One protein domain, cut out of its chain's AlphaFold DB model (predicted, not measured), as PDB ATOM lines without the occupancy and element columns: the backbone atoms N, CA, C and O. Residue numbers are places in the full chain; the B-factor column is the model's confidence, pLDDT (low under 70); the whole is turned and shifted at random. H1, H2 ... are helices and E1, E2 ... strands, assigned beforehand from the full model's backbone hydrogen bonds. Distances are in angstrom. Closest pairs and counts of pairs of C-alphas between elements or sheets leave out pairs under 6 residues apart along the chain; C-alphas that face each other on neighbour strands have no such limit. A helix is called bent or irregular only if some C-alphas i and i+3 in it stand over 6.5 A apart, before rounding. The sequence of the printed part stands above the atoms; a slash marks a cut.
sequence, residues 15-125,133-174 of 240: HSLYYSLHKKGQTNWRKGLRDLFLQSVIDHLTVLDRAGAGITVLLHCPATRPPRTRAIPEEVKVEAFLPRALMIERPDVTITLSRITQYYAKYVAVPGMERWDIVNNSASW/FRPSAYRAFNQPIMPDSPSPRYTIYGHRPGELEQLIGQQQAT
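Overview. This is residues 15 to 125 and 133 to 174 of the 240 residues of an uncharacterized protein of Lentinus tigrinus ALCF2SS1-7 (UniProt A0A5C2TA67). A small sheet of three short strands, E1, E2 and E3, sits between two long helices, H2 and H4: three layers, helices on both faces of a sheet. H1 and H5 lie far from the middle; residues 23 to 28 and 118 to 125 stick out. The 153 printed residues hold H1 H2 E1 E2 H3 H4 E3 H5 in that order; the sheet, E1 - E2 - E3, is antiparallel. It is mostly helix, compact, with a radius of gyration of the C-alphas of 17.2 A, spanning 52 by 41 by 22 A.

Along the chain. Find C-alpha 16 at (53.231, 102.553, 26.265), where H1, residues 16 to 21, begins. H2, residues 29 to 52, runs 32.1 A and is irregular: C-alphas 31 and 34 are 7.1 A apart. Next come E1, residues 58 to 60, E2, 77 to 81, H3, 84 to 89, and H4, 91 to 122, 45.3 A long with a kink of 29 degrees near residue 105. E3, residues 153 to 157, precedes H5, 163 to 174, ending at (19.193, 137.977, 11.258).

Arrangement. Look at E2: it forms a hairpin with E1, its antiparallel neighbour, with N 60 and O 79 within hydrogen-bond range at 2.9 A, and it is also the antiparallel neighbour of E3, with N 78 and O 156 within hydrogen-bond range at 2.8 A. H4 is on the sheet, C-alphas Ala 105 and Val 78 closest at 7.1 A; H2 is on the opposite face, Ile 42 and Phe 81 at 6.7 A. H1 is close to H2 but not clearly touching, Leu 21 to Trp 29 5.8 A. H4 only just touches H5, with 3 pairs of C-alphas within 8 A, closest Ile 95 and Ile 168, 7.0 A; it only just touches H3, only at the corner, Thr 94 to Met 87 5.3 A. Each O i to N i+4 pair is within range in H1, H3 and H5; H2 has 17 of 20, H4 26 of 28.

Size, cuts and confidence. The farthest C-alphas, Gly 25 and Ala 173, are 55.5 A apart. Residues 126 to 132 are not printed; the gap is 18.5 A. E1 to E2 is a long link. pLDDT is under 70 at residues 26 to 27 and 124 to 125.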
ATOM      1  N   HIS A  15      48.894 103.288  24.096       91.62
ATOM      2  CA  HIS A  15      50.328 103.462  23.880       91.62
ATOM      3  C   HIS A  15      51.104 103.240  25.188       91.62
ATOM      4  O   HIS A  15      50.589 103.544  26.270       91.62
ATOM      5  N   SER A  16      52.350 102.774  25.106       89.56
ATOM      6  CA  SER A  16      53.231 102.553  26.265       89.56
ATOM      7  C   SER A  16      53.348 103.809  27.152       89.56
ATOM      8  O   SER A  16      53.182 103.737  28.374       89.56
ATOM      9  N   LEU A  17      53.485 104.983  26.524       88.00
ATOM     10  CA  LEU A  17      53.518 106.296  27.179       88.00
ATOM     11  C   LEU A  17      52.302 106.553  28.078       88.00
ATOM     12  O   LEU A  17      52.444 107.166  29.135       88.00
ATOM     13  N   TYR A  18      51.113 106.062  27.713       88.44
ATOM     14  CA  TYR A  18      49.922 106.237  28.548       88.44
ATOM     15  C   TYR A  18      50.121 105.624  29.937       88.44
ATOM     16  O   TYR A  18      49.753 106.242  30.936       88.44
ATOM     17  N   TYR A  19      50.709 104.425  30.007       86.75
ATOM     18  CA  TYR A  19      50.954 103.729  31.268       86.75
ATOM     19  C   TYR A  19      52.014 104.448  32.102       86.75
ATOM     20  O   TYR A  19      51.825 104.611  33.309       86.75
ATOM     21  N   SER A  20      53.078 104.940  31.463       86.88
ATOM     22  CA  SER A  20      54.107 105.761  32.113       86.88
ATOM     23  C   SER A  20      53.501 107.015  32.748       86.88
ATOM     24  O   SER A  20      53.765 107.312  33.911       86.88
ATOM     25  N   LEU A  21      52.605 107.684  32.020       86.19
ATOM     26  CA  LEU A  21      51.908 108.897  32.449       86.19
ATOM     27  C   LEU A  21      50.818 108.669  33.516       86.19
ATOM     28  O   LEU A  21      50.380 109.624  34.156       86.19
ATOM     29  N   HIS A  22      50.362 107.428  33.714       82.88
ATOM     30  CA  HIS A  22      49.334 107.068  34.705       82.88
ATOM     31  C   HIS A  22      49.868 106.181  35.843       82.88
ATOM     32  O   HIS A  22      49.084 105.653  36.640       82.88
ATOM     33  N   LYS A  23      51.190 106.013  35.956       84.81
ATOM     34  CA  LYS A  23      51.815 105.258  37.047       84.81
ATOM     35  C   LYS A  23      51.551 105.958  38.390       84.81
ATOM     36  O   LYS A  23      51.737 107.167  38.522       84.81
ATOM     37  N   LYS A  24      51.105 105.203  39.404       76.94
ATOM     38  CA  LYS A  24      50.839 105.741  40.756       76.94
ATOM     39  C   LYS A  24      52.083 106.462  41.301       76.94
ATOM     40  O   LYS A  24      53.184 105.927  41.204       76.94
ATOM     41  N   GLY A  25      51.891 107.643  41.895       73.94
ATOM     42  CA  GLY A  25      52.963 108.447  42.499       73.94
ATOM     43  C   GLY A  25      53.672 109.431  41.556       73.94
ATOM     44  O   GLY A  25      54.601 110.095  41.995       73.94
ATOM     45  N   GLN A  26      53.246 109.544  40.294       68.81
ATOM     46  CA  GLN A  26      53.752 110.530  39.327       68.81
ATOM     47  C   GLN A  26      52.750 111.674  39.093       68.81
ATOM     48  O   GLN A  26      51.584 111.591  39.496       68.81
ATOM     49  N   THR A  27      53.207 112.755  38.448       65.56
ATOM     50  CA  THR A  27      52.364 113.883  38.026       65.56
ATOM     51  C   THR A  27      51.169 113.380  37.221       65.56
ATOM     52  O   THR A  27      51.295 112.625  36.260       65.56
ATOM     53  N   ASN A  28      49.969 113.777  37.638       73.06
ATOM     54  CA  ASN A  28      48.737 113.285  37.045       73.06
ATOM     55  C   ASN A  28      48.554 113.914  35.658       73.06
ATOM     56  O   ASN A  28      48.117 115.058  35.564       73.06
ATOM     57  N   TRP A  29      48.850 113.165  34.590       80.88
ATOM     58  CA  TRP A  29      48.703 113.617  33.199       80.88
ATOM     59  C   TRP A  29      47.380 114.345  32.930       80.88
ATOM     60  O   TRP A  29      47.353 115.390  32.280       80.88
ATOM     61  N   ARG A  30      46.279 113.820  33.485       71.81
ATOM     62  CA  ARG A  30      44.935 114.384  33.299       71.81
ATOM     63  C   ARG A  30      44.716 115.699  34.041       71.81
ATOM     64  O   ARG A  30      43.832 116.451  33.647       71.81
ATOM     65  N   LYS A  31      45.451 115.954  35.127       70.81
ATOM     66  CA  LYS A  31      45.345 117.177  35.929       70.81
ATOM     67  C   LYS A  31      46.567 118.058  35.667       70.81
ATOM     68  O   LYS A  31      47.568 117.960  36.369       70.81
ATOM     69  N   GLY A  32      46.465 118.923  34.661       79.62
ATOM     70  CA  GLY A  32      47.426 119.998  34.408       79.62
ATOM     71  C   GLY A  32      48.421 119.713  33.288       79.62
ATOM     72  O   GLY A  32      48.530 120.532  32.385       79.62
ATOM     73  N   LEU A  33      49.105 118.562  33.273       87.38
ATOM     74  CA  LEU A  33      50.176 118.335  32.288       87.38
ATOM     75  C   LEU A  33      49.661 118.290  30.839       87.38
ATOM     76  O   LEU A  33      50.249 118.932  29.973       87.38
ATOM     77  N   ARG A  34      48.530 117.618  30.582       90.12
ATOM     78  CA  ARG A  34      47.869 117.665  29.265       90.12
ATOM     79  C   ARG A  34      47.530 119.097  28.858       90.12
ATOM     80  O   ARG A  34      47.741 119.474  27.710       90.12
ATOM     81  N   ASP A  35      46.987 119.879  29.786       90.19
ATOM     82  CA  ASP A  35      46.519 121.232  29.489       90.19
ATOM     83  C   ASP A  35      47.701 122.180  29.231       90.19
ATOM     84  O   ASP A  35      47.606 123.013  28.335       90.19
ATOM     85  N   LEU A  36      48.825 122.002  29.940       92.06
ATOM     86  CA  LEU A  36      50.091 122.699  29.686       92.06
ATOM     87  C   LEU A  36      50.689 122.318  28.331       92.06
ATOM     88  O   LEU A  36      51.132 123.191  27.592       92.06
ATOM     89  N   PHE A  37      50.682 121.029  27.984       93.81
ATOM     90  CA  PHE A  37      51.191 120.568  26.695       93.81
ATOM     91  C   PHE A  37      50.351 121.117  25.539       93.81
ATOM     92  O   PHE A  37      50.894 121.690  24.599       93.81
ATOM     93  N   LEU A  38      49.021 121.016  25.636       94.38
ATOM     94  CA  LEU A  38      48.116 121.580  24.638       94.38
ATOM     95  C   LEU A  38      48.268 123.103  24.536       94.38
ATOM     96  O   LEU A  38      48.277 123.633  23.429       94.38
ATOM     97  N   GLN A  39      48.426 123.801  25.666       95.31
ATOM     98  CA  GLN A  39      48.697 125.237  25.663       95.31
ATOM     99  C   GLN A  39      50.007 125.551  24.939       95.31
ATOM    100  O   GLN A  39      50.019 126.412  24.069       95.31
ATOM    101  N   SER A  40      51.075 124.803  25.220       96.75
ATOM    102  CA  SER A  40      52.358 124.977  24.542       96.75
ATOM    103  C   SER A  40      52.230 124.777  23.032       96.75
ATOM    104  O   SER A  40      52.715 125.610  22.273       96.75
ATOM    105  N   VAL A  41      51.525 123.737  22.569       97.50
ATOM    106  CA  VAL A  41      51.254 123.536  21.133       97.50
ATOM    107  C   VAL A  41      50.539 124.753  20.540       97.50
ATOM    108  O   VAL A  41      50.971 125.276  19.517       97.50
ATOM    109  N   ILE A  42      49.490 125.243  21.201       97.31
ATOM    110  CA  ILE A  42      48.732 126.422  20.761       97.31
ATOM    111  C   ILE A  42      49.615 127.675  20.696       97.31
ATOM    112  O   ILE A  42      49.502 128.449  19.744       97.31
ATOM    113  N   ASP A  43      50.510 127.875  21.661       97.06
ATOM    114  CA  ASP A  43      51.423 129.020  21.675       97.06
ATOM    115  C   ASP A  43      52.390 128.965  20.480       97.06
ATOM    116  O   ASP A  43      52.592 129.975  19.804       97.06
ATOM    117  N   HIS A  44      52.919 127.782  20.143       97.81
ATOM    118  CA  HIS A  44      53.776 127.602  18.964       97.81
ATOM    119  C   HIS A  44      53.018 127.848  17.656       97.81
ATOM    120  O   HIS A  44      53.531 128.550  16.786       97.81
ATOM    121  N   LEU A  45      51.792 127.328  17.524       97.75
ATOM    122  CA  LEU A  45      50.942 127.599  16.360       97.75
ATOM    123  C   LEU A  45      50.618 129.092  16.239       97.75
ATOM    124  O   LEU A  45      50.661 129.652  15.150       97.75
ATOM    125  N   THR A  46      50.381 129.764  17.367       96.56
ATOM    126  CA  THR A  46      50.149 131.213  17.399       96.56
ATOM    127  C   THR A  46      51.367 131.985  16.899       96.56
ATOM    128  O   THR A  46      51.217 132.932  16.128       96.56
ATOM    129  N   VAL A  47      52.575 131.608  17.331       97.38
ATOM    130  CA  VAL A  47      53.817 132.233  16.852       97.38
ATOM    131  C   VAL A  47      54.014 131.968  15.363       97.38
ATOM    132  O   VAL A  47      54.345 132.902  14.636       97.38
ATOM    133  N   LEU A  48      53.766 130.739  14.904       97.56
ATOM    134  CA  LEU A  48      53.880 130.361  13.496       97.56
ATOM    135  C   LEU A  48      52.948 131.198  12.610       97.56
ATOM    136  O   LEU A  48      53.412 131.807  11.647       97.56
ATOM    137  N   ASP A  49      51.668 131.294  12.971       97.25
ATOM    138  CA  ASP A  49      50.682 132.073  12.218       97.25
ATOM    139  C   ASP A  49      51.032 133.568  12.218       97.25
ATOM    140  O   ASP A  49      50.971 134.218  11.176       97.25
ATOM    141  N   ARG A  50      51.473 134.121  13.357       95.25
ATOM    142  CA  ARG A  50      51.861 135.540  13.460       95.25
ATOM    143  C   ARG A  50      53.121 135.878  12.671       95.25
ATOM    144  O   ARG A  50      53.170 136.932  12.049       95.25
ATOM    145  N   ALA A  51      54.139 135.024  12.726       97.12
ATOM    146  CA  ALA A  51      55.411 135.272  12.052       97.12
ATOM    147  C   ALA A  51      55.319 135.021  10.541       97.12
ATOM    148  O   ALA A  51      55.960 135.723   9.766       97.12
ATOM    149  N   GLY A  52      54.528 134.025  10.128       96.44
ATOM    150  CA  GLY A  52      54.400 133.614   8.730       96.44
ATOM    151  C   GLY A  52      53.197 134.192   7.987       96.44
ATOM    152  O   GLY A  52      53.027 133.863   6.816       96.44
ATOM    153  N   ALA A  53      52.344 134.988   8.648       94.62
ATOM    154  CA  ALA A  53      51.005 135.339   8.153       94.62
ATOM    155  C   ALA A  53      50.189 134.090   7.742       94.62
ATOM    156  O   ALA A  53      49.435 134.099   6.768       94.62
ATOM    157  N   GLY A  54      50.399 132.995   8.476       96.25
ATOM    158  CA  GLY A  54      49.771 131.702   8.240       96.25
ATOM    159  C   GLY A  54      48.357 131.627   8.807       96.25
ATOM    160  O   GLY A  54      47.919 132.484   9.576       96.25
ATOM    161  N   ILE A  55      47.642 130.573   8.419       97.44
ATOM    162  CA  ILE A  55      46.323 130.248   8.957       97.44
ATOM    163  C   ILE A  55      46.354 128.787   9.384       97.44
ATOM    164  O   ILE A  55      46.355 127.893   8.535       97.44
ATOM    165  N   THR A  56      46.338 128.546  10.691       98.19
ATOM    166  CA  THR A  56      46.298 127.194  11.243       98.19
ATOM    167  C   THR A  56      44.964 126.912  11.931       98.19
ATOM    168  O   THR A  56      44.397 127.750  12.630       98.19
ATOM    169  N   VAL A  57      44.468 125.684  11.760       98.38
ATOM    170  CA  VAL A  57      43.337 125.130  12.516       98.38
ATOM    171  C   VAL A  57      43.816 123.875  13.235       98.38
ATOM    172  O   VAL A  57      44.331 122.956  12.603       98.38
ATOM    173  N   LEU A  58      43.618 123.812  14.552       98.56
ATOM    174  CA  LEU A  58      43.844 122.602  15.349       98.56
ATOM    175  C   LEU A  58      42.525 122.181  15.982       98.56
ATOM    176  O   LEU A  58      41.884 122.988  16.650       98.56
ATOM    177  N   LEU A  59      42.157 120.910  15.836       98.50
ATOM    178  CA  LEU A  59      41.035 120.307  16.550       98.50
ATOM    179  C   LEU A  59      41.562 119.166  17.410       98.50
ATOM    180  O   LEU A  59      42.145 118.210  16.903       98.50
ATOM    181  N   HIS A  60      41.353 119.258  18.719       98.00
ATOM    182  CA  HIS A  60      41.743 118.226  19.665       98.00
ATOM    183  C   HIS A  60      40.519 117.734  20.437       98.00
ATOM    184  O   HIS A  60      39.703 118.520  20.907       98.00
ATOM    185  N   CYS A  61      40.393 116.419  20.611       97.50
ATOM    186  CA  CYS A  61      39.429 115.845  21.543       97.50
ATOM    187  C   CYS A  61      40.171 114.883  22.475       97.50
ATOM    188  O   CYS A  61      40.853 113.986  21.980       97.50
ATOM    189  N   PRO A  62      40.006 114.987  23.806       94.88
ATOM    190  CA  PRO A  62      40.637 114.052  24.731       94.88
ATOM    191  C   PRO A  62      40.041 112.635  24.669       94.88
ATOM    192  O   PRO A  62      40.491 111.772  25.415       94.88
ATOM    193  N   ALA A  63      39.005 112.403  23.850       95.38
ATOM    194  CA  ALA A  63      38.263 111.145  23.720       95.38
ATOM    195  C   ALA A  63      37.642 110.616  25.033       95.38
ATOM    196  O   ALA A  63      37.122 109.505  25.092       95.38
ATOM    197  N   THR A  64      37.646 111.425  26.095       92.62
ATOM    198  CA  THR A  64      37.016 111.117  27.381       92.62
ATOM    199  C   THR A  64      35.670 111.812  27.513       92.62
ATOM    200  O   THR A  64      35.528 112.959  27.090       92.62
ATOM    201  N   ARG A  65      34.735 111.182  28.223       93.50
ATOM    202  CA  ARG A  65      33.421 111.743  28.566       93.50
ATOM    203  C   ARG A  65      33.051 111.477  30.026       93.50
ATOM    204  O   ARG A  65      33.725 110.667  30.673       93.50
ATOM    205  N   PRO A  66      32.020 112.152  30.571       91.25
ATOM    206  CA  PRO A  66      31.503 111.831  31.892       91.25
ATOM    207  C   PRO A  66      31.231 110.325  32.047       91.25
ATOM    208  O   PRO A  66      30.773 109.675  31.105       91.25
ATOM    209  N   PRO A  67      31.501 109.737  33.224       88.88
ATOM    210  CA  PRO A  67      31.230 108.326  33.446       88.88
ATOM    211  C   PRO A  67      29.771 107.974  33.146       88.88
ATOM    212  O   PRO A  67      28.857 108.718  33.506       88.88
ATOM    213  N   ARG A  68      29.568 106.799  32.542       88.25
ATOM    214  CA  ARG A  68      28.248 106.238  32.212       88.25
ATOM    215  C   ARG A  68      27.430 107.048  31.195       88.25
ATOM    216  O   ARG A  68      26.228 106.826  31.116       88.25
ATOM    217  N   THR A  69      28.027 107.931  30.395       93.44
ATOM    218  CA  THR A  69      27.349 108.513  29.219       93.44
ATOM    219  C   THR A  69      27.676 107.726  27.945       93.44
ATOM    220  O   THR A  69      28.623 106.930  27.909       93.44
ATOM    221  N   ARG A  70      26.864 107.892  26.894       94.75
ATOM    222  CA  ARG A  70      27.085 107.252  25.584       94.75
ATOM    223  C   ARG A  70      28.102 108.039  24.751       94.75
ATOM    224  O   ARG A  70      28.256 109.241  24.948       94.75
ATOM    225  N   ALA A  71      28.790 107.357  23.837       96.56
ATOM    226  CA  ALA A  71      29.634 107.997  22.832       96.56
ATOM    227  C   ALA A  71      28.729 108.595  21.750       96.56
ATOM    228  O   ALA A  71      28.294 107.897  20.843       96.56
ATOM    229  N   ILE A  72      28.367 109.860  21.904       97.44
ATOM    230  CA  ILE A  72      27.496 110.577  20.971       97.44
ATOM    231  C   ILE A  72      28.028 112.005  20.793       97.44
ATOM    232  O   ILE A  72      28.731 112.482  21.693       97.44
ATOM    233  N   PRO A  73      27.728 112.688  19.671       97.69
ATOM    234  CA  PRO A  73      28.212 114.046  19.411       97.69
ATOM    235  C   PRO A  73      27.986 115.024  20.576       97.69
ATOM    236  O   PRO A  73      28.870 115.803  20.908       97.69
ATOM    237  N   GLU A  74      26.855 114.913  21.265       97.56
ATOM    238  CA  GLU A  74      26.413 115.756  22.382       97.56
ATOM    239  C   GLU A  74      27.328 115.704  23.618       97.56
ATOM    240  O   GLU A  74      27.302 116.599  24.466       97.56
ATOM    241  N   GLU A  75      28.120 114.638  23.745       97.44
ATOM    242  CA  GLU A  75      29.089 114.443  24.828       97.44
ATOM    243  C   GLU A  75      30.528 114.754  24.390       97.44
ATOM    244  O   GLU A  75      31.444 114.721  25.218       97.44
ATOM    245  N   VAL A  76      30.748 115.061  23.107       97.81
ATOM    246  CA  VAL A  76      32.064 115.439  22.591       97.81
ATOM    247  C   VAL A  76      32.429 116.824  23.115       97.81
ATOM    248  O   VAL A  76      31.670 117.780  22.967       97.81
ATOM    249  N   LYS A  77      33.637 116.940  23.674       97.75
ATOM    250  CA  LYS A  77      34.309 118.216  23.941       97.75
ATOM    251  C   LYS A  77      35.477 118.364  22.970       97.75
ATOM    252  O   LYS A  77      36.417 117.566  23.036       97.75
ATOM    253  N   VAL A  78      35.429 119.375  22.111       98.31
ATOM    254  CA  VAL A  78      36.522 119.751  21.212       98.31
ATOM    255  C   VAL A  78      37.246 120.964  21.787       98.31
ATOM    256  O   VAL A  78      36.635 121.980  22.109       98.31
ATOM    257  N   GLU A  79      38.559 120.846  21.933       98.00
ATOM    258  CA  GLU A  79      39.466 121.945  22.243       98.00
ATOM    259  C   GLU A  79      40.113 122.373  20.927       98.00
ATOM    260  O   GLU A  79      40.864 121.606  20.325       98.00
ATOM    261  N   ALA A  80      39.754 123.560  20.447       98.19
ATOM    262  CA  ALA A  80      40.118 124.033  19.120       98.19
ATOM    263  C   ALA A  80      41.043 125.254  19.183       98.19
ATOM    264  O   ALA A  80      40.900 126.092  20.069       98.19
ATOM    265  N   PHE A  81      41.964 125.369  18.229       98.50
ATOM    266  CA  PHE A  81      42.676 126.606  17.902       98.50
ATOM    267  C   PHE A  81      42.142 127.113  16.568       98.50
ATOM    268  O   PHE A  81      42.205 126.373  15.583       98.50
ATOM    269  N   LEU A  82      41.596 128.330  16.549       98.19
ATOM    270  CA  LEU A  82      40.944 128.903  15.371       98.19
ATOM    271  C   LEU A  82      41.483 130.313  15.054       98.19
ATOM    272  O   LEU A  82      41.785 131.079  15.979       98.19
ATOM    273  N   PRO A  83      41.564 130.695  13.764       96.81
ATOM    274  CA  PRO A  83      42.110 131.978  13.323       96.81
ATOM    275  C   PRO A  83      41.131 133.133  13.586       96.81
ATOM    276  O   PRO A  83      40.387 133.571  12.708       96.81
ATOM    277  N   ARG A  84      41.145 133.659  14.818       95.19
ATOM    278  CA  ARG A  84      40.188 134.675  15.292       95.19
ATOM    279  C   ARG A  84      40.108 135.926  14.408       95.19
ATOM    280  O   ARG A  84      39.008 136.416  14.181       95.19
ATOM    281  N   ALA A  85      41.238 136.443  13.918       94.44
ATOM    282  CA  ALA A  85      41.246 137.635  13.059       94.44
ATOM    283  C   ALA A  85      40.416 137.411  11.785       94.44
ATOM    284  O   ALA A  85      39.511 138.184  11.484       94.44
ATOM    285  N   LEU A  86      40.630 136.274  11.121       96.38
ATOM    286  CA  LEU A  86      39.905 135.912   9.907       96.38
ATOM    287  C   LEU A  86      38.410 135.680  10.167       96.38
ATOM    288  O   LEU A  86      37.578 136.041   9.343       96.38
ATOM    289  N   MET A  87      38.057 135.109  11.321       96.81
ATOM    290  CA  MET A  87      36.658 134.915  11.721       96.81
ATOM    291  C   MET A  87      35.912 136.238  11.941       96.81
ATOM    292  O   MET A  87      34.720 136.316  11.649       96.81
ATOM    293  N   ILE A  88      36.607 137.265  12.447       94.81
ATOM    294  CA  ILE A  88      36.060 138.619  12.623       94.81
ATOM    295  C   ILE A  88      35.883 139.296  11.262       94.81
ATOM    296  O   ILE A  88      34.840 139.883  10.996       94.81
ATOM    297  N   GLU A  89      36.890 139.201  10.394       96.44
ATOM    298  CA  GLU A  89      36.868 139.820   9.065       96.44
ATOM    299  C   GLU A  89      35.854 139.163   8.119       96.44
ATOM    300  O   GLU A  89      35.285 139.824   7.249       96.44
ATOM    301  N   ARG A  90      35.646 137.849   8.257       96.44
ATOM    302  CA  ARG A  90      34.833 137.029   7.353       96.44
ATOM    303  C   ARG A  90      33.890 136.126   8.162       96.44
ATOM    304  O   ARG A  90      34.257 134.993   8.479       96.44
ATOM    305  N   PRO A  91      32.647 136.558   8.443       94.62
ATOM    306  CA  PRO A  91      31.676 135.752   9.190       94.62
ATOM    307  C   PRO A  91      31.420 134.350   8.603       94.62
ATOM    308  O   PRO A  91      31.229 133.392   9.352       94.62
ATOM    309  N   ASP A  92      31.510 134.188   7.279       96.50
ATOM    310  CA  ASP A  92      31.370 132.890   6.596       96.50
ATOM    311  C   ASP A  92      32.446 131.870   7.002       96.50
ATOM    312  O   ASP A  92      32.215 130.653   6.990       96.50
ATOM    313  N   VAL A  93      33.626 132.348   7.410       97.25
ATOM    314  CA  VAL A  93      34.700 131.496   7.933       97.25
ATOM    315  C   VAL A  93      34.281 130.889   9.266       97.25
ATOM    316  O   VAL A  93      34.510 129.701   9.481       97.25
ATOM    317  N   THR A  94      33.592 131.645  10.126       97.56
ATOM    318  CA  THR A  94      33.044 131.119  11.386       97.56
ATOM    319  C   THR A  94      32.071 129.971  11.121       97.56
ATOM    320  O   THR A  94      32.226 128.897  11.698       97.56
ATOM    321  N   ILE A  95      31.135 130.149  10.181       97.75
ATOM    322  CA  ILE A  95      30.177 129.102   9.782       97.75
ATOM    323  C   ILE A  95      30.912 127.851   9.278       97.75
ATOM    324  O   ILE A  95      30.595 126.724   9.668       97.75
ATOM    325  N   THR A  96      31.922 128.046   8.430       98.44
ATOM    326  CA  THR A  96      32.717 126.950   7.862       98.44
ATOM    327  C   THR A  96      33.474 126.182   8.948       98.44
ATOM    328  O   THR A  96      33.409 124.953   8.996       98.44
ATOM    329  N   LEU A  97      34.141 126.885   9.866       98.31
ATOM    330  CA  LEU A  97      34.880 126.276  10.973       98.31
ATOM    331  C   LEU A  97      33.958 125.537  11.952       98.31
ATOM    332  O   LEU A  97      34.331 124.469  12.445       98.31
ATOM    333  N   SER A  98      32.741 126.034  12.189       98.19
ATOM    334  CA  SER A  98      31.739 125.316  12.986       98.19
ATOM    335  C   SER A  98      31.311 124.007  12.326       98.19
ATOM    336  O   SER A  98      31.258 122.975  12.998       98.19
ATOM    337  N   ARG A  99      31.085 123.998  11.004       98.44
ATOM    338  CA  ARG A  99      30.782 122.763  10.256       98.44
ATOM    339  C   ARG A  99      31.931 121.761  10.316       98.44
ATOM    340  O   ARG A  99      31.687 120.586  10.583       98.44
ATOM    341  N   ILE A 100      33.172 122.213  10.124       98.56
ATOM    342  CA  ILE A 100      34.366 121.359  10.238       98.56
ATOM    343  C   ILE A 100      34.465 120.772  11.651       98.56
ATOM    344  O   ILE A 100      34.661 119.567  11.804       98.56
ATOM    345  N   THR A 101      34.268 121.592  12.685       98.38
ATOM    346  CA  THR A 101      34.307 121.146  14.086       98.38
ATOM    347  C   THR A 101      33.231 120.100  14.373       98.38
ATOM    348  O   THR A 101      33.521 119.071  14.983       98.38
ATOM    349  N   GLN A 102      32.006 120.309  13.886       98.12
ATOM    350  CA  GLN A 102      30.912 119.350  14.041       98.12
ATOM    351  C   GLN A 102      31.163 118.053  13.258       98.12
ATOM    352  O   GLN A 102      30.864 116.962  13.750       98.12
ATOM    353  N   TYR A 103      31.743 118.148  12.059       98.50
ATOM    354  CA  TYR A 103      32.140 116.986  11.266       98.50
ATOM    355  C   TYR A 103      33.218 116.172  11.992       98.50
ATOM    356  O   TYR A 103      33.073 114.960  12.157       98.50
ATOM    357  N   TYR A 104      34.251 116.841  12.508       98.56
ATOM    358  CA  TYR A 104      35.287 116.235  13.341       98.56
ATOM    359  C   TYR A 104      34.693 115.572  14.592       98.56
ATOM    360  O   TYR A 104      35.015 114.424  14.894       98.56
ATOM    361  N   ALA A 105      33.776 116.247  15.293       98.25
ATOM    362  CA  ALA A 105      33.116 115.692  16.469       98.25
ATOM    363  C   ALA A 105      32.394 114.375  16.142       98.25
ATOM    364  O   ALA A 105      32.592 113.371  16.828       98.25
ATOM    365  N   LYS A 106      31.607 114.354  15.061       98.12
ATOM    366  CA  LYS A 106      30.817 113.185  14.661       98.12
ATOM    367  C   LYS A 106      31.670 112.030  14.135       98.12
ATOM    368  O   LYS A 106      31.440 110.891  14.527       98.12
ATOM    369  N   TYR A 107      32.604 112.306  13.230       98.38
ATOM    370  CA  TYR A 107      33.278 111.259  12.454       98.38
ATOM    371  C   TYR A 107      34.677 110.906  12.958       98.38
ATOM    372  O   TYR A 107      35.214 109.881  12.555       98.38
ATOM    373  N   VAL A 108      35.259 111.710  13.852       98.25
ATOM    374  CA  VAL A 108      36.587 111.447  14.428       98.25
ATOM    375  C   VAL A 108      36.499 111.295  15.944       98.25
ATOM    376  O   VAL A 108      36.927 110.279  16.492       98.25
ATOM    377  N   ALA A 109      35.908 112.269  16.638       98.19
ATOM    378  CA  ALA A 109      35.905 112.273  18.098       98.19
ATOM    379  C   ALA A 109      35.022 111.166  18.695       98.19
ATOM    380  O   ALA A 109      35.477 110.480  19.608       98.19
ATOM    381  N   VAL A 110      33.805 110.949  18.175       98.19
ATOM    382  CA  VAL A 110      32.923 109.862  18.647       98.19
ATOM    383  C   VAL A 110      33.587 108.482  18.494       98.19
ATOM    384  O   VAL A 110      33.714 107.804  19.516       98.19
ATOM    385  N   PRO A 111      34.122 108.082  17.320       97.88
ATOM    386  CA  PRO A 111      34.890 106.838  17.211       97.88
ATOM    387  C   PRO A 111      36.098 106.775  18.158       97.88
ATOM    388  O   PRO A 111      36.393 105.731  18.740       97.88
ATOM    389  N   GLY A 112      36.781 107.903  18.380       96.69
ATOM    390  CA  GLY A 112      37.850 108.000  19.377       96.69
ATOM    391  C   GLY A 112      37.368 107.690  20.801       96.69
ATOM    392  O   GLY A 112      38.049 106.983  21.545       96.69
ATOM    393  N   MET A 113      36.180 108.172  21.172       96.94
ATOM    394  CA  MET A 113      35.539 107.916  22.467       96.94
ATOM    395  C   MET A 113      35.086 106.458  22.619       96.94
ATOM    396  O   MET A 113      35.182 105.896  23.709       96.94
ATOM    397  N   GLU A 114      34.618 105.827  21.545       95.31
ATOM    398  CA  GLU A 114      34.291 104.394  21.528       95.31
ATOM    399  C   GLU A 114      35.552 103.541  21.677       95.31
ATOM    400  O   GLU A 114      35.597 102.620  22.497       95.31
ATOM    401  N   ARG A 115      36.624 103.890  20.951       94.38
ATOM    402  CA  ARG A 115      37.935 103.252  21.109       94.38
ATOM    403  C   ARG A 115      38.424 103.384  22.546       94.38
ATOM    404  O   ARG A 115      38.866 102.394  23.126       94.38
ATOM    405  N   TRP A 116      38.315 104.575  23.132       92.75
ATOM    406  CA  TRP A 116      38.651 104.800  24.535       92.75
ATOM    407  C   TRP A 116      37.903 103.832  25.457       92.75
ATOM    408  O   TRP A 116      38.527 103.230  26.331       92.75
ATOM    409  N   ASP A 117      36.600 103.619  25.247       90.88
ATOM    410  CA  ASP A 117      35.854 102.636  26.030       90.88
ATOM    411  C   ASP A 117      36.415 101.232  25.841       90.88
ATOM    412  O   ASP A 117      36.655 100.541  26.826       90.88
ATOM    413  N   ILE A 118      36.640 100.782  24.610       90.12
ATOM    414  CA  ILE A 118      37.128  99.420  24.362       90.12
ATOM    415  C   ILE A 118      38.456  99.184  25.093       90.12
ATOM    416  O   ILE A 118      38.579  98.220  25.851       90.12
ATOM    417  N   VAL A 119      39.410 100.105  24.941       90.19
ATOM    418  CA  VAL A 119      40.736 100.008  25.563       90.19
ATOM    419  C   VAL A 119      40.651 100.112  27.090       90.19
ATOM    420  O   VAL A 119      41.274  99.341  27.818       90.19
ATOM    421  N   ASN A 120      39.854 101.042  27.616       86.06
ATOM    422  CA  ASN A 120      39.722 101.215  29.061       86.06
ATOM    423  C   ASN A 120      39.105  99.980  29.740       86.06
ATOM    424  O   ASN A 120      39.391  99.709  30.902       86.06
ATOM    425  N   ASN A 121      38.278  99.220  29.020       81.31
ATOM    426  CA  ASN A 121      37.650  98.016  29.553       81.31
ATOM    427  C   ASN A 121      38.483  96.745  29.357       81.31
ATOM    428  O   ASN A 121      38.315  95.804  30.128       81.31
ATOM    429  N   SER A 122      39.410  96.721  28.396       79.25
ATOM    430  CA  SER A 122      40.400  95.643  28.284       79.25
ATOM    431  C   SER A 122      41.499  95.753  29.346       79.25
ATOM    432  O   SER A 122      42.033  94.740  29.789       79.25
ATOM    433  N   ALA A 123      41.802  96.964  29.819       72.94
ATOM    434  CA  ALA A 123      42.902  97.233  30.743       72.94
ATOM    435  C   ALA A 123      42.679  96.770  32.208       72.94
ATOM    436  O   ALA A 123      43.405  97.208  33.097       72.94
ATOM    437  N   SER A 124      41.687  95.911  32.482       63.06
ATOM    438  CA  SER A 124      41.402  95.336  33.816       63.06
ATOM    439  C   SER A 124      41.047  96.353  34.911       63.06
ATOM    440  O   SER A 124      40.957  95.996  36.085       63.06
ATOM    441  N   TRP A 125      40.818  97.619  34.555       63.47
ATOM    442  CA  TRP A 125      40.243  98.592  35.475       63.47
ATOM    443  C   TRP A 125      38.822  98.113  35.742       63.47
ATOM    444  O   TRP A 125      38.073  97.880  34.795       63.47
ATOM    445  N   PHE A 133      22.805 103.781  31.566       88.00
ATOM    446  CA  PHE A 133      23.437 104.963  30.985       88.00
ATOM    447  C   PHE A 133      22.781 106.226  31.543       88.00
ATOM    448  O   PHE A 133      21.557 106.358  31.544       88.00
ATOM    449  N   ARG A 134      23.604 107.175  31.986       90.50
ATOM    450  CA  ARG A 134      23.139 108.508  32.350       90.50
ATOM    451  C   ARG A 134      22.690 109.230  31.070       90.50
ATOM    452  O   ARG A 134      23.417 109.167  30.073       90.50
ATOM    453  N   PRO A 135      21.545 109.936  31.090       91.56
ATOM    454  CA  PRO A 135      21.181 110.853  30.018       91.56
ATOM    455  C   PRO A 135      22.303 111.856  29.748       91.56
ATOM    456  O   PRO A 135      23.012 112.266  30.673       91.56
ATOM    457  N   SER A 136      22.458 112.248  28.483       92.00
ATOM    458  CA  SER A 136      23.422 113.282  28.121       92.00
ATOM    459  C   SER A 136      23.104 114.583  28.853       92.00
ATOM    460  O   SER A 136      21.940 114.966  28.966       92.00
ATOM    461  N   ALA A 137      24.142 115.268  29.332       92.69
ATOM    462  CA  ALA A 137      23.980 116.603  29.910       92.69
ATOM    463  C   ALA A 137      23.734 117.678  28.835       92.69
ATOM    464  O   ALA A 137      23.445 118.814  29.188       92.69
ATOM    465  N   TYR A 138      23.894 117.313  27.557       94.75
ATOM    466  CA  TYR A 138      23.804 118.163  26.377       94.75
ATOM    467  C   TYR A 138      24.427 119.554  26.577       94.75
ATOM    468  O   TYR A 138      23.749 120.572  26.648       94.75
ATOM    469  N   ARG A 139      25.760 119.596  26.698       93.69
ATOM    470  CA  ARG A 139      26.499 120.820  27.067       93.69
ATOM    471  C   ARG A 139      26.495 121.905  25.989       93.69
ATOM    472  O   ARG A 139      26.799 123.048  26.312       93.69
ATOM    473  N   ALA A 140      26.157 121.553  24.752       94.12
ATOM    474  CA  ALA A 140      25.952 122.513  23.674       94.12
ATOM    475  C   ALA A 140      24.570 123.196  23.734       94.12
ATOM    476  O   ALA A 140      24.300 124.080  22.927       94.12
ATOM    477  N   PHE A 141      23.700 122.835  24.691       91.19
ATOM    478  CA  PHE A 141      22.425 123.519  24.899       91.19
ATOM    479  C   PHE A 141      22.664 125.016  25.140       91.19
ATOM    480  O   PHE A 141      23.324 125.392  26.110       91.19
ATOM    481  N   ASN A 142      22.128 125.856  24.253       91.50
ATOM    482  CA  ASN A 142      22.322 127.313  24.202       91.50
ATOM    483  C   ASN A 142      23.739 127.792  23.844       91.50
ATOM    484  O   ASN A 142      24.033 128.975  24.020       91.50
ATOM    485  N   GLN A 143      24.624 126.925  23.345       93.81
ATOM    486  CA  GLN A 143      25.857 127.418  22.739       93.81
ATOM    487  C   GLN A 143      25.549 128.058  21.377       93.81
ATOM    488  O   GLN A 143      24.797 127.477  20.590       93.81
ATOM    489  N   PRO A 144      26.117 129.241  21.077       95.88
ATOM    490  CA  PRO A 144      26.062 129.802  19.731       95.88
ATOM    491  C   PRO A 144      26.829 128.902  18.749       95.88
ATOM    492  O   PRO A 144      27.584 128.022  19.162       95.88
ATOM    493  N   ILE A 145      26.694 129.176  17.446       95.88
ATOM    494  CA  ILE A 145      27.411 128.464  16.367       95.88
ATOM    495  C   ILE A 145      28.916 128.360  16.645       95.88
ATOM    496  O   ILE A 145      29.551 127.354  16.322       95.88
ATOM    497  N   MET A 146      29.482 129.410  17.239       96.94
ATOM    498  CA  MET A 146      30.843 129.447  17.740       96.94
ATOM    499  C   MET A 146      30.850 130.180  19.087       96.94
ATOM    500  O   MET A 146      30.424 131.334  19.129       96.94
ATOM    501  N   PRO A 147      31.291 129.550  20.190       96.50
ATOM    502  CA  PRO A 147      31.362 130.209  21.489       96.50
ATOM    503  C   PRO A 147      32.399 131.333  21.486       96.50
ATOM    504  O   PRO A 147      33.443 131.229  20.841       96.50
ATOM    505  N   ASP A 148      32.141 132.378  22.268       95.31
ATOM    506  CA  ASP A 148      33.107 133.454  22.454       95.31
ATOM    507  C   ASP A 148      34.351 132.964  23.199       95.31
ATOM    508  O   ASP A 148      34.281 132.178  24.149       95.31
ATOM    509  N   SER A 149      35.509 133.470  22.781       95.75
ATOM    510  CA  SER A 149      36.769 133.253  23.481       95.75
ATOM    511  C   SER A 149      37.630 134.516  23.456       95.75
ATOM    512  O   SER A 149      37.764 135.154  22.405       95.75
ATOM    513  N   PRO A 150      38.267 134.884  24.585       94.88
ATOM    514  CA  PRO A 150      39.235 135.977  24.610       94.88
ATOM    515  C   PRO A 150      40.548 135.612  23.899       94.88
ATOM    516  O   PRO A 150      41.354 136.494  23.606       94.88
ATOM    517  N   SER A 151      40.770 134.326  23.613       94.56
ATOM    518  CA  SER A 151      41.990 133.795  23.004       94.56
ATOM    519  C   SER A 151      41.676 133.017  21.717       94.56
ATOM    520  O   SER A 151      40.519 132.680  21.479       94.56
ATOM    521  N   PRO A 152      42.683 132.661  20.903       95.44
ATOM    522  CA  PRO A 152      42.493 131.750  19.771       95.44
ATOM    523  C   PRO A 152      42.077 130.320  20.166       95.44
ATOM    524  O   PRO A 152      41.789 129.512  19.288       95.44
ATOM    525  N   ARG A 153      42.076 129.981  21.467       97.12
ATOM    526  CA  ARG A 153      41.658 128.679  21.997       97.12
ATOM    527  C   ARG A 153      40.160 128.685  22.301       97.12
ATOM    528  O   ARG A 153      39.693 129.498  23.093       97.12
ATOM    529  N   TYR A 154      39.430 127.724  21.754       97.88
ATOM    530  CA  TYR A 154      37.989 127.548  21.917       97.88
ATOM    531  C   TYR A 154      37.684 126.202  22.579       97.88
ATOM    532  O   TYR A 154      38.392 125.215  22.378       97.88
ATOM    533  N   THR A 155      36.612 126.153  23.372       97.50
ATOM    534  CA  THR A 155      36.019 124.896  23.852       97.50
ATOM    535  C   THR A 155      34.623 124.775  23.269       97.50
ATOM    536  O   THR A 155      33.731 125.533  23.644       97.50
ATOM    537  N   ILE A 156      34.445 123.822  22.361       97.94
ATOM    538  CA  ILE A 156      33.226 123.644  21.573       97.94
ATOM    539  C   ILE A 156      32.654 122.268  21.904       97.94
ATOM    540  O   ILE A 156      33.380 121.269  21.871       97.94
ATOM    541  N   TYR A 157      31.373 122.201  22.257       98.12
ATOM    542  CA  TYR A 157      30.680 120.925  22.434       98.12
ATOM    543  C   TYR A 157      29.936 120.552  21.153       98.12
ATOM    544  O   TYR A 157      29.508 121.426  20.403       98.12
ATOM    545  N   GLY A 158      29.797 119.254  20.876       97.38
ATOM    546  CA  GLY A 158      29.058 118.813  19.695       97.38
ATOM    547  C   GLY A 158      27.557 119.096  19.815       97.38
ATOM    548  O   GLY A 158      26.945 118.846  20.857       97.38
ATOM    549  N   HIS A 159      26.961 119.590  18.731       98.00
ATOM    550  CA  HIS A 159      25.516 119.801  18.612       98.00
ATOM    551  C   HIS A 159      24.792 118.510  18.217       98.00
ATOM    552  O   HIS A 159      25.402 117.579  17.672       98.00
ATOM    553  N   ARG A 160      23.469 118.463  18.425       97.31
ATOM    554  CA  ARG A 160      22.648 117.365  17.900       97.31
ATOM    555  C   ARG A 160      22.639 117.384  16.367       97.31
ATOM    556  O   ARG A 160      22.817 118.442  15.753       97.31
ATOM    557  N   PRO A 161      22.401 116.236  15.709       96.38
ATOM    558  CA  PRO A 161      22.224 116.202  14.262       96.38
ATOM    559  C   PRO A 161      21.165 117.212  13.788       96.38
ATOM    560  O   PRO A 161      20.031 117.191  14.253       96.38
ATOM    561  N   GLY A 162      21.550 118.096  12.861       97.00
ATOM    562  CA  GLY A 162      20.681 119.122  12.268       97.00
ATOM    563  C   GLY A 162      20.599 120.448  13.034       97.00
ATOM    564  O   GLY A 162      20.261 121.462  12.434       97.00
ATOM    565  N   GLU A 163      20.965 120.485  14.314       97.31
ATOM    566  CA  GLU A 163      20.837 121.693  15.141       97.31
ATOM    567  C   GLU A 163      21.808 122.803  14.727       97.31
ATOM    568  O   GLU A 163      21.414 123.961  14.644       97.31
ATOM    569  N   LEU A 164      23.051 122.455  14.375       97.44
ATOM    570  CA  LEU A 164      24.015 123.438  13.872       97.44
ATOM    571  C   LEU A 164      23.484 124.171  12.627       97.44
ATOM    572  O   LEU A 164      23.612 125.385  12.531       97.44
ATOM    573  N   GLU A 165      22.855 123.456  11.693       97.94
ATOM    574  CA  GLU A 165      22.308 124.068  10.475       97.94
ATOM    575  C   GLU A 165      21.082 124.943  10.772       97.94
ATOM    576  O   GLU A 165      20.886 125.967  10.120       97.94
ATOM    577  N   GLN A 166      20.293 124.604  11.797       97.25
ATOM    578  CA  GLN A 166      19.218 125.477  12.280       97.25
ATOM    579  C   GLN A 166      19.778 126.779  12.860       97.25
ATOM    580  O   GLN A 166      19.271 127.852  12.536       97.25
ATOM    581  N   LEU A 167      20.844 126.700  13.664       96.88
ATOM    582  CA  LEU A 167      21.520 127.879  14.212       96.88
ATOM    583  C   LEU A 167      22.122 128.748  13.095       96.88
ATOM    584  O   LEU A 167      21.953 129.966  13.118       96.88
ATOM    585  N   ILE A 168      22.754 128.133  12.085       96.75
ATOM    586  CA  ILE A 168      23.263 128.835  10.892       96.75
ATOM    587  C   ILE A 168      22.129 129.552  10.158       96.75
ATOM    588  O   ILE A 168      22.254 130.741   9.867       96.75
ATOM    589  N   GLY A 169      21.006 128.869   9.917       96.31
ATOM    590  CA  GLY A 169      19.837 129.471   9.279       96.31
ATOM    591  C   GLY A 169      19.277 130.660  10.064       96.31
ATOM    592  O   GLY A 169      18.959 131.690   9.472       96.31
ATOM    593  N   GLN A 170      19.218 130.562  11.397       95.06
ATOM    594  CA  GLN A 170      18.787 131.661  12.268       95.06
ATOM    595  C   GLN A 170      19.743 132.860  12.190       95.06
ATOM    596  O   GLN A 170      19.290 133.988  11.999       95.06
ATOM    597  N   GLN A 171      21.058 132.633  12.274       94.19
ATOM    598  CA  GLN A 171      22.044 133.714  12.189       94.19
ATOM    599  C   GLN A 171      22.000 134.411  10.820       94.19
ATOM    600  O   GLN A 171      22.018 135.644  10.751       94.19
ATOM    601  N   GLN A 172      21.893 133.650   9.730       93.69
ATOM    602  CA  GLN A 172      21.784 134.212   8.383       93.69
ATOM    603  C   GLN A 172      20.498 135.030   8.210       93.69
ATOM    604  O   GLN A 172      20.563 136.143   7.692       93.69
ATOM    605  N   ALA A 173      19.362 134.551   8.726       92.12
ATOM    606  CA  ALA A 173      18.100 135.292   8.697       92.12
ATOM    607  C   ALA A 173      18.164 136.625   9.467       92.12
ATOM    608  O   ALA A 173      17.499 137.582   9.086       92.12
ATOM    609  N   THR A 174      18.975 136.712  10.529       89.44
ATOM    610  CA  THR A 174      19.193 137.977  11.258       89.44
ATOM    611  C   THR A 174      20.208 138.912  10.596       89.44
ATOM    612  O   THR A 174      20.121 140.122  10.780       89.44
TER     613      THR A 174